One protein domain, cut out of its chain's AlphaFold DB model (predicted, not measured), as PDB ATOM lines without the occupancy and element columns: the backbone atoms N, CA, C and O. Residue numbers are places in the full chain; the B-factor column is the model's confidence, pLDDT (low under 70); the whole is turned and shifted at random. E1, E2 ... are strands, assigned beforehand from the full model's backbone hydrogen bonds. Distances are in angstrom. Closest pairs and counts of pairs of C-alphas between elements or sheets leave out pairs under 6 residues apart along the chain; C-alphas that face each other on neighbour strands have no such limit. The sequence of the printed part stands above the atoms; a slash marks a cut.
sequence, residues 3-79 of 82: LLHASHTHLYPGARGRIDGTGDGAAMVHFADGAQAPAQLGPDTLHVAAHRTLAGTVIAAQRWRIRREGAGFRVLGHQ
ATOM      1  N   LEU A   3     282.206 201.848 242.440       97.19
ATOM      2  CA  LEU A   3     281.196 200.831 242.734       97.19
ATOM      3  C   LEU A   3     280.339 201.265 243.923       97.19
ATOM      4  O   LEU A   3     280.835 201.778 244.922       97.19
ATOM      5  N   LEU A   4     279.032 201.063 243.809       97.12
ATOM      6  CA  LEU A   4     278.047 201.387 244.832       97.12
ATOM      7  C   LEU A   4     277.326 200.102 245.229       97.12
ATOM      8  O   LEU A   4     276.612 199.528 244.418       97.12
ATOM      9  N   HIS A   5     277.462 199.660 246.473       97.44
ATOM     10  CA  HIS A   5     276.755 198.481 246.973       97.44
ATOM     11  C   HIS A   5     275.501 198.918 247.719       97.44
ATOM     12  O   HIS A   5     275.590 199.395 248.853       97.44
ATOM     13  N   ALA A   6     274.335 198.776 247.095       94.62
ATOM     14  CA  ALA A   6     273.058 199.035 247.741       94.62
ATOM     15  C   ALA A   6     272.672 197.849 248.636       94.62
ATOM     16  O   ALA A   6     272.717 196.694 248.226       94.62
ATOM     17  N   SER A   7     272.238 198.140 249.862       89.75
ATOM     18  CA  SER A   7     271.788 197.121 250.829       89.75
ATOM     19  C   SER A   7     270.426 196.491 250.496       89.75
ATOM     20  O   SER A   7     269.954 195.630 251.230       89.75
ATOM     21  N   HIS A   8     269.777 196.941 249.422       89.44
ATOM     22  CA  HIS A   8     268.423 196.558 249.022       89.44
ATOM     23  C   HIS A   8     268.367 196.280 247.516       89.44
ATOM     24  O   HIS A   8     269.319 196.566 246.791       89.44
ATOM     25  N   THR A   9     267.244 195.734 247.048       87.00
ATOM     26  CA  THR A   9     266.994 195.401 245.630       87.00
ATOM     27  C   THR A   9     266.626 196.613 244.766       87.00
ATOM     28  O   THR A   9     266.569 196.520 243.548       87.00
ATOM     29  N   HIS A  10     266.352 197.755 245.398       87.62
ATOM     30  CA  HIS A  10     266.057 199.034 244.761       87.62
ATOM     31  C   HIS A  10     266.387 200.182 245.725       87.62
ATOM     32  O   HIS A  10     266.547 199.977 246.932       87.62
ATOM     33  N   LEU A  11     266.501 201.400 245.193       92.62
ATOM     34  CA  LEU A  11     266.690 202.607 245.997       92.62
ATOM     35  C   LEU A  11     265.340 203.234 246.362       92.62
ATOM     36  O   LEU A  11     264.391 203.193 245.584       92.62
ATOM     37  N   TYR A  12     265.279 203.809 247.559       93.25
ATOM     38  CA  TYR A  12     264.126 204.512 248.120       93.25
ATOM     39  C   TYR A  12     264.614 205.485 249.212       93.25
ATOM     40  O   TYR A  12     265.744 205.336 249.690       93.25
ATOM     41  N   PRO A  13     263.822 206.487 249.639       95.62
ATOM     42  CA  PRO A  13     264.212 207.382 250.729       95.62
ATOM     43  C   PRO A  13     264.564 206.606 252.009       95.62
ATOM     44  O   PRO A  13     263.741 205.884 252.562       95.62
ATOM     45  N   GLY A  14     265.795 206.755 252.495       94.94
ATOM     46  CA  GLY A  14     266.325 206.016 253.640       94.94
ATOM     47  C   GLY A  14     267.164 204.785 253.287       94.94
ATOM     48  O   GLY A  14     267.865 204.291 254.175       94.94
ATOM     49  N   ALA A  15     267.168 204.337 252.026       95.12
ATOM     50  CA  ALA A  15     268.062 203.281 251.557       95.12
ATOM     51  C   ALA A  15     269.529 203.671 251.782       95.12
ATOM     52  O   ALA A  15     269.905 204.843 251.680       95.12
ATOM     53  N   ARG A  16     270.366 202.679 252.097       96.06
ATOM     54  CA  ARG A  16     271.789 202.870 252.397       96.06
ATOM     55  C   ARG A  16     272.663 201.973 251.538       96.06
ATOM     56  O   ARG A  16     272.221 200.910 251.089       96.06
ATOM     57  N   GLY A  17     273.916 202.361 251.378       95.88
ATOM     58  CA  GLY A  17     274.905 201.533 250.713       95.88
ATOM     59  C   GLY A  17     276.338 201.947 250.999       95.88
ATOM     60  O   GLY A  17     276.591 202.911 251.723       95.88
ATOM     61  N   ARG A  18     277.270 201.197 250.416       97.38
ATOM     62  CA  ARG A  18     278.714 201.444 250.472       97.38
ATOM     63  C   ARG A  18     279.201 202.017 249.144       97.38
ATOM     64  O   ARG A  18     278.690 201.631 248.098       97.38
ATOM     65  N   ILE A  19     280.172 202.918 249.199       96.94
ATOM     66  CA  ILE A  19     280.898 203.457 248.052       96.94
ATOM     67  C   ILE A  19     282.299 202.847 248.076       96.94
ATOM     68  O   ILE A  19     283.046 203.056 249.029       96.94
ATOM     69  N   ASP A  20     282.663 202.133 247.017       96.50
ATOM     70  CA  ASP A  20     284.032 201.701 246.759       96.50
ATOM     71  C   ASP A  20     284.617 202.539 245.621       96.50
ATOM     72  O   ASP A  20     284.189 202.472 244.466       96.50
ATOM     73  N   GLY A  21     285.602 203.359 245.971       92.88
ATOM     74  CA  GLY A  21     286.207 204.348 245.085       92.88
ATOM     75  C   GLY A  21     286.107 205.761 245.652       92.88
ATOM     76  O   GLY A  21     285.495 206.001 246.692       92.88
ATOM     77  N   THR A  22     286.740 206.706 244.965       89.69
ATOM     78  CA  THR A  22     286.859 208.100 245.404       89.69
ATOM     79  C   THR A  22     286.369 209.058 244.328       89.69
ATOM     80  O   THR A  22     286.543 208.793 243.139       89.69
ATOM     81  N   GLY A  23     285.833 210.201 244.755       91.25
ATOM     82  CA  GLY A  23     285.388 211.272 243.866       91.25
ATOM     83  C   GLY A  23     283.969 211.092 243.330       91.25
ATOM     84  O   GLY A  23     283.134 210.413 243.940       91.25
ATOM     85  N   ASP A  24     283.730 211.744 242.197       95.25
ATOM     86  CA  ASP A  24     282.470 211.788 241.456       95.25
ATOM     87  C   ASP A  24     282.709 211.234 240.052       95.25
ATOM     88  O   ASP A  24     283.833 211.269 239.545       95.25
ATOM     89  N   GLY A  25     281.666 210.731 239.397       96.19
ATOM     90  CA  GLY A  25     281.790 210.229 238.036       96.19
ATOM     91  C   GLY A  25     280.921 209.021 237.721       96.19
ATOM     92  O   GLY A  25     279.958 208.700 238.420       96.19
ATOM     93  N   ALA A  26     281.300 208.347 236.636       97.56
ATOM     94  CA  ALA A  26     280.676 207.108 236.208       97.56
ATOM     95  C   ALA A  26     280.850 206.016 237.275       97.56
ATOM     96  O   ALA A  26     281.957 205.764 237.775       97.56
ATOM     97  N   ALA A  27     279.744 205.356 237.597       97.75
ATOM     98  CA  ALA A  27     279.653 204.344 238.631       97.75
ATOM     99  C   ALA A  27     278.797 203.150 238.181       97.75
ATOM    100  O   ALA A  27     278.068 203.213 237.190       97.75
ATOM    101  N   MET A  28     278.861 202.061 238.943       98.06
ATOM    102  CA  MET A  28     277.950 200.921 238.831       98.06
ATOM    103  C   MET A  28     277.312 200.658 240.193       98.06
ATOM    104  O   MET A  28     278.020 200.553 241.194       98.06
ATOM    105  N   VAL A  29     275.985 200.549 240.237       97.69
ATOM    106  CA  VAL A  29     275.254 200.138 241.442       97.69
ATOM    107  C   VAL A  29     275.056 198.633 241.407       97.69
ATOM    108  O   VAL A  29     274.500 198.117 240.445       97.69
ATOM    109  N   HIS A  30     275.500 197.943 242.451       97.75
ATOM    110  CA  HIS A  30     275.221 196.539 242.720       97.75
ATOM    111  C   HIS A  30     274.136 196.473 243.792       97.75
ATOM    112  O   HIS A  30     274.338 196.934 244.920       97.75
ATOM    113  N   PHE A  31     272.983 195.922 243.435       96.62
ATOM    114  CA  PHE A  31     271.858 195.731 244.340       96.62
ATOM    115  C   PHE A  31     271.980 194.414 245.110       96.62
ATOM    116  O   PHE A  31     272.700 193.501 244.706       96.62
ATOM    117  N   ALA A  32     271.270 194.309 246.234       94.31
ATOM    118  CA  ALA A  32     271.329 193.132 247.104       94.31
ATOM    119  C   ALA A  32     270.744 191.858 246.467       94.31
ATOM    120  O   ALA A  32     271.064 190.759 246.910       94.31
ATOM    121  N   ASP A  33     269.914 191.991 245.427       92.44
ATOM    122  CA  ASP A  33     269.464 190.860 244.610       92.44
ATOM    123  C   ASP A  33     270.502 190.435 243.562       92.44
ATOM    124  O   ASP A  33     270.269 189.468 242.856       92.44
ATOM    125  N   GLY A  34     271.636 191.131 243.437       93.75
ATOM    126  CA  GLY A  34     272.653 190.875 242.417       93.75
ATOM    127  C   GLY A  34     272.419 191.609 241.095       93.75
ATOM    128  O   GLY A  34     273.267 191.514 240.203       93.75
ATOM    129  N   ALA A  35     271.326 192.369 240.953       95.31
ATOM    130  CA  ALA A  35     271.136 193.234 239.796       95.31
ATOM    131  C   ALA A  35     272.199 194.340 239.766       95.31
ATOM    132  O   ALA A  35     272.678 194.811 240.803       95.31
ATOM    133  N   GLN A  36     272.559 194.771 238.559       96.88
ATOM    134  CA  GLN A  36     273.528 195.841 238.349       96.88
ATOM    135  C   GLN A  36     272.938 196.924 237.457       96.88
ATOM    136  O   GLN A  36     272.228 196.625 236.493       96.88
ATOM    137  N   ALA A  37     273.234 198.181 237.773       97.38
ATOM    138  CA  ALA A  37     272.772 199.320 236.993       97.38
ATOM    139  C   ALA A  37     273.881 200.364 236.819       97.38
ATOM    140  O   ALA A  37     274.453 200.815 237.820       97.38
ATOM    141  N   PRO A  38     274.156 200.806 235.575       97.94
ATOM    142  CA  PRO A  38     275.010 201.958 235.336       97.94
ATOM    143  C   PRO A  38     274.475 203.183 236.070       97.94
ATOM    144  O   PRO A  38     273.263 203.417 236.126       97.94
ATOM    145  N   ALA A  39     275.384 203.980 236.616       97.69
ATOM    146  CA  ALA A  39     275.033 205.168 237.362       97.69
ATOM    147  C   ALA A  39     276.031 206.307 237.154       97.69
ATOM    148  O   ALA A  39     277.166 206.111 236.724       97.69
ATOM    149  N   GLN A  40     275.595 207.511 237.505       97.75
ATOM    150  CA  GLN A  40     276.441 208.686 237.634       97.75
ATOM    151  C   GLN A  40     276.353 209.177 239.077       97.75
ATOM    152  O   GLN A  40     275.276 209.559 239.544       97.75
ATOM    153  N   LEU A  41     277.483 209.151 239.777       97.38
ATOM    154  CA  LEU A  41     277.615 209.662 241.133       97.38
ATOM    155  C   LEU A  41     278.074 211.124 241.078       97.38
ATOM    156  O   LEU A  41     279.119 211.422 240.503       97.38
ATOM    157  N   GLY A  42     277.293 212.023 241.668       95.62
ATOM    158  CA  GLY A  42     277.661 213.419 241.901       95.62
ATOM    159  C   GLY A  42     277.962 213.697 243.380       95.62
ATOM    160  O   GLY A  42     277.918 212.771 244.201       95.62
ATOM    161  N   PRO A  43     278.213 214.964 243.749       94.12
ATOM    162  CA  PRO A  43     278.543 215.343 245.125       94.12
ATOM    163  C   PRO A  43     277.475 214.897 246.139       94.12
ATOM    164  O   PRO A  43     277.783 214.243 247.138       94.12
ATOM    165  N   ASP A  44     276.208 215.189 245.841       95.69
ATOM    166  CA  ASP A  44     275.027 214.908 246.666       95.69
ATOM    167  C   ASP A  44     273.889 214.243 245.871       95.69
ATOM    168  O   ASP A  44     272.741 214.179 246.321       95.69
ATOM    169  N   THR A  45     274.204 213.721 244.685       96.69
ATOM    170  CA  THR A  45     273.230 213.119 243.769       96.69
ATOM    171  C   THR A  45     273.700 211.767 243.249       96.69
ATOM    172  O   THR A  45     274.895 211.495 243.135       96.69
ATOM    173  N   LEU A  46     272.743 210.901 242.928       97.19
ATOM    174  CA  LEU A  46     272.980 209.622 242.272       97.19
ATOM    175  C   LEU A  46     271.932 209.416 241.180       97.19
ATOM    176  O   LEU A  46     270.741 209.288 241.466       97.19
ATOM    177  N   HIS A  47     272.374 209.366 239.930       97.00
ATOM    178  CA  HIS A  47     271.527 209.018 238.795       97.00
ATOM    179  C   HIS A  47     271.741 207.549 238.454       97.00
ATOM    180  O   HIS A  47     272.855 207.165 238.122       97.00
ATOM    181  N   VAL A  48     270.693 206.736 238.533       97.12
ATOM    182  CA  VAL A  48     270.736 205.308 238.207       97.12
ATOM    183  C   VAL A  48     269.948 205.087 236.926       97.12
ATOM    184  O   VAL A  48     268.796 205.515 236.822       97.12
ATOM    185  N   ALA A  49     270.565 204.433 235.945       97.06
ATOM    186  CA  ALA A  49     269.905 204.083 234.697       97.06
ATOM    187  C   ALA A  49     268.754 203.088 234.929       97.06
ATOM    188  O   ALA A  49     268.681 202.400 235.954       97.06
ATOM    189  N   ALA A  50     267.852 203.006 233.950       95.50
ATOM    190  CA  ALA A  50     266.831 201.969 233.945       95.50
ATOM    191  C   ALA A  50     267.495 200.586 233.979       95.50
ATOM    192  O   ALA A  50     268.496 200.352 233.302       95.50
ATOM    193  N   HIS A  51     266.940 199.678 234.770       94.06
ATOM    194  CA  HIS A  51     267.473 198.331 234.936       94.06
ATOM    195  C   HIS A  51     266.354 197.347 235.261       94.06
ATOM    196  O   HIS A  51     265.197 197.719 235.470       94.06
ATOM    197  N   ARG A  52     266.702 196.064 235.272       93.81
ATOM    198  CA  ARG A  52     265.795 194.978 235.623       93.81
ATOM    199  C   ARG A  52     266.346 194.269 236.856       93.81
ATOM    200  O   ARG A  52     267.523 193.924 236.882       93.81
ATOM    201  N   THR A  53     265.496 194.078 237.857       92.25
ATOM    202  CA  THR A  53     265.811 193.244 239.033       92.25
ATOM    203  C   THR A  53     265.947 191.779 238.620       92.25
ATOM    204  O   THR A  53     265.434 191.388 237.565       92.25
ATOM    205  N   LEU A  54     266.563 190.926 239.444       90.88
ATOM    206  CA  LEU A  54     266.630 189.492 239.113       90.88
ATOM    207  C   LEU A  54     265.249 188.823 239.054       90.88
ATOM    208  O   LEU A  54     265.054 187.888 238.282       90.88
ATOM    209  N   ALA A  55     264.267 189.340 239.796       91.06
ATOM    210  CA  ALA A  55     262.877 188.889 239.719       91.06
ATOM    211  C   ALA A  55     262.164 189.313 238.414       91.06
ATOM    212  O   ALA A  55     261.009 188.963 238.191       91.06
ATOM    213  N   GLY A  56     262.831 190.078 237.544       92.00
ATOM    214  CA  GLY A  56     262.316 190.479 236.239       92.00
ATOM    215  C   GLY A  56     261.572 191.816 236.219       92.00
ATOM    216  O   GLY A  56     261.202 192.269 235.134       92.00
ATOM    217  N   THR A  57     261.391 192.480 237.366       92.94
ATOM    218  CA  THR A  57     260.755 193.803 237.452       92.94
ATOM    219  C   THR A  57     261.620 194.862 236.779       92.94
ATOM    220  O   THR A  57     262.803 194.988 237.101       92.94
ATOM    221  N   VAL A  58     261.023 195.640 235.873       93.94
ATOM    222  CA  VAL A  58     261.675 196.778 235.216       93.94
ATOM    223  C   VAL A  58     261.556 198.015 236.099       93.94
ATOM    224  O   VAL A  58     260.459 198.399 236.497       93.94
ATOM    225  N   ILE A  59     262.688 198.654 236.368       92.19
ATOM    226  CA  ILE A  59     262.792 199.910 237.104       92.19
ATOM    227  C   ILE A  59     263.248 200.984 236.116       92.19
ATOM    228  O   ILE A  59     264.262 200.826 235.437       92.19
ATOM    229  N   ALA A  60     262.482 202.070 236.013       94.62
ATOM    230  CA  ALA A  60     262.840 203.214 235.176       94.62
ATOM    231  C   ALA A  60     264.112 203.913 235.687       94.62
ATOM    232  O   ALA A  60     264.509 203.734 236.837       94.62
ATOM    233  N   ALA A  61     264.743 204.736 234.848       95.56
ATOM    234  CA  ALA A  61     265.868 205.558 235.288       95.56
ATOM    235  C   ALA A  61     265.407 206.544 236.372       95.56
ATOM    236  O   ALA A  61     264.347 207.161 236.243       95.56
ATOM    237  N   GLN A  62     266.196 206.696 237.434       95.38
ATOM    238  CA  GLN A  62     265.839 207.540 238.572       95.38
ATOM    239  C   GLN A  62     267.014 208.366 239.072       95.38
ATOM    240  O   GLN A  62     268.161 207.917 239.078       95.38
ATOM    241  N   ARG A  63     266.707 209.575 239.543       96.81
ATOM    242  CA  ARG A  63     267.662 210.477 240.184       96.81
ATOM    243  C   ARG A  63     267.338 210.595 241.662       96.81
ATOM    244  O   ARG A  63     266.188 210.815 242.042       96.81
ATOM    245  N   TRP A  64     268.371 210.484 242.479       97.44
ATOM    246  CA  TRP A  64     268.276 210.476 243.928       97.44
ATOM    247  C   TRP A  64     269.130 211.583 244.510       97.44
ATOM    248  O   TRP A  64     270.280 211.753 244.115       97.44
ATOM    249  N   ARG A  65     268.597 212.268 245.517       97.69
ATOM    250  CA  ARG A  65     269.415 213.035 246.446       97.69
ATOM    251  C   ARG A  65     270.021 212.072 247.456       97.69
ATOM    252  O   ARG A  65     269.302 211.253 248.033       97.69
ATOM    253  N   ILE A  66     271.317 212.184 247.698       97.12
ATOM    254  CA  ILE A  66     272.045 211.349 248.648       97.12
ATOM    255  C   ILE A  66     272.822 212.204 249.647       97.12
ATOM    256  O   ILE A  66     273.114 213.375 249.424       97.12
ATOM    257  N   ARG A  67     273.188 211.586 250.763       97.06
ATOM    258  CA  ARG A  67     274.208 212.071 251.686       97.06
ATOM    259  C   ARG A  67     275.324 211.046 251.735       97.06
ATOM    260  O   ARG A  67     275.036 209.864 251.897       97.06
ATOM    261  N   ARG A  68     276.573 211.488 251.614       94.88
ATOM    262  CA  ARG A  68     277.737 210.630 251.862       94.88
ATOM    263  C   ARG A  68     278.015 210.572 253.359       94.88
ATOM    264  O   ARG A  68     277.973 211.594 254.039       94.88
ATOM    265  N   GLU A  69     278.277 209.376 253.861       92.88
ATOM    266  CA  GLU A  69     278.500 209.089 255.277       92.88
ATOM    267  C   GLU A  69     279.734 208.179 255.377       92.88
ATOM    268  O   GLU A  69     279.635 206.959 255.246       92.88
ATOM    269  N   GLY A  70     280.924 208.773 255.523       90.56
ATOM    270  CA  GLY A  70     282.193 208.037 255.454       90.56
ATOM    271  C   GLY A  70     282.377 207.346 254.097       90.56
ATOM    272  O   GLY A  70     282.289 207.990 253.056       90.56
ATOM    273  N   ALA A  71     282.589 206.027 254.114       92.75
ATOM    274  CA  ALA A  71     282.649 205.188 252.911       92.75
ATOM    275  C   ALA A  71     281.260 204.722 252.422       92.75
ATOM    276  O   ALA A  71     281.155 203.766 251.660       92.75
ATOM    277  N   GLY A  72     280.176 205.336 252.898       95.44
ATOM    278  CA  GLY A  72     278.807 204.970 252.554       95.44
ATOM    279  C   GLY A  72     277.987 206.119 251.991       95.44
ATOM    280  O   GLY A  72     278.429 207.267 251.898       95.44
ATOM    281  N   PHE A  73     276.752 205.797 251.630       96.19
ATOM    282  CA  PHE A  73     275.741 206.776 251.261       96.19
ATOM    283  C   PHE A  73     274.378 206.422 251.847       96.19
ATOM    284  O   PHE A  73     274.053 205.256 252.087       96.19
ATOM    285  N   ARG A  74     273.553 207.453 252.004       97.31
ATOM    286  CA  ARG A  74     272.140 207.356 252.350       97.31
ATOM    287  C   ARG A  74     271.308 208.129 251.339       97.31
ATOM    288  O   ARG A  74     271.581 209.295 251.075       97.31
ATOM    289  N   VAL A  75     270.266 207.501 250.811       97.38
ATOM    290  CA  VAL A  75     269.279 208.152 249.948       97.38
ATOM    291  C   VAL A  75     268.371 209.028 250.804       97.38
ATOM    292  O   VAL A  75     267.812 208.574 251.802       97.38
ATOM    293  N   LEU A  76     268.224 210.292 250.423       96.94
ATOM    294  CA  LEU A  76     267.371 211.267 251.106       96.94
ATOM    295  C   LEU A  76     265.991 211.377 250.452       96.94
ATOM    296  O   LEU A  76     265.011 211.644 251.137       96.94
ATOM    297  N   GLY A  77     265.912 211.162 249.140       95.44
ATOM    298  CA  GLY A  77     264.674 211.245 248.375       95.44
ATOM    299  C   GLY A  77     264.930 211.333 246.878       95.44
ATOM    300  O   GLY A  77     266.084 211.325 246.444       95.44
ATOM    301  N   HIS A  78     263.862 211.430 246.087       92.50
ATOM    302  CA  HIS A  78     264.000 211.717 244.662       92.50
ATOM    303  C   HIS A  78     264.598 213.107 244.461       92.50
ATOM    304  O   HIS A  78     264.269 214.057 245.174       92.50
ATOM    305  N   GLN A  79     265.464 213.226 243.465       86.56
ATOM    306  CA  GLN A  79     265.854 214.525 242.956       86.56
ATOM    307  C   GLN A  79     264.782 214.980 241.968       86.56
ATOM    308  O   GLN A  79     264.602 214.369 240.912       86.56
TER     309      GLN A  79
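This is residues 3 to 79 of the 82 residues of an uncharacterized protein of Pseudooceanicola sp. GBMRC 2024 (UniProt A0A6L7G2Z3). The domain is a small closed barrel of seven strands, with a long link, residues 49 to 61, that leaves the barrel between E5 and E6 and folds back on itself at one end. Round the ring run E1, E2, E7, E6, E5, E4, E3 and back to E1; the ring is mixed, with E3 and E1 its one parallel pair. The printed part has 77 residues with no named helix and seven named strands, E1 to E7 in chain order, and its class is all strand. It is compact, with a radius of gyration of the C-alphas of 11.1 A, and the C-alphas span 32 by 22 by 21 A.

Begin with the longest strand: find C-alpha 62 at (265.839, 207.540, 238.572), from where E6, residues 62 to 69, runs 21.0 A to C-alpha 69 and bends by 51 degrees at residue 65. E7, residues 72 to 78, follows and covers 18.1 A, ending with C-alpha 78 at (264.000, 211.717, 244.662). Go back to C-alpha 3 at (281.196, 200.831, 242.734), where E1, residues 3 to 6, begins and runs 9.7 A. Next come E2, residues 16 to 20, 13.5 A; E3, residues 25 to 30, 15.9 A; E4, residues 36 to 41, 14.7 A; and E5, residues 45 to 48, 9.9 A.

Start at E6 and E7, an antiparallel hairpin at 141 degrees: look for N 74 and O 67, 2.8 A apart. On the other side of E6 lies E5, antiparallel at 134 degrees, with N 46 and O 64 at 2.9 A. E5 and E4 are a hairpin, with N 47 and O 40 at 2.9 A. E4 and E3 are a hairpin too, and there you find N 39 and O 27 at 2.8 A. E3 and E1 are parallel at 41 degrees, with N 6 and O 30 at 2.9 A. E1 and E2 form an antiparallel hairpin at 162 degrees, with N 5 and O 18 at 2.8 A. E2 and E7 close the ring, antiparallel at 129 degrees, with N 17 and O 73 at 3.0 A. E3 to E7 form a meander, each strand the antiparallel neighbour of the one before. Among the pairs that stay apart are E1 and E6, and E3 and E7.

The two C-alphas farthest apart are those of Gly 56 and Gly 70, 32.8 A. Look for Gly 56 in the long link from E5 to E6, where residues 51 to 52 pair antiparallel with residues 58 to 59. The link from E1 to E2 is short, and the other four are tight. The printed part has no cut; its mean pLDDT is 94.9, and no printed residue is under 70.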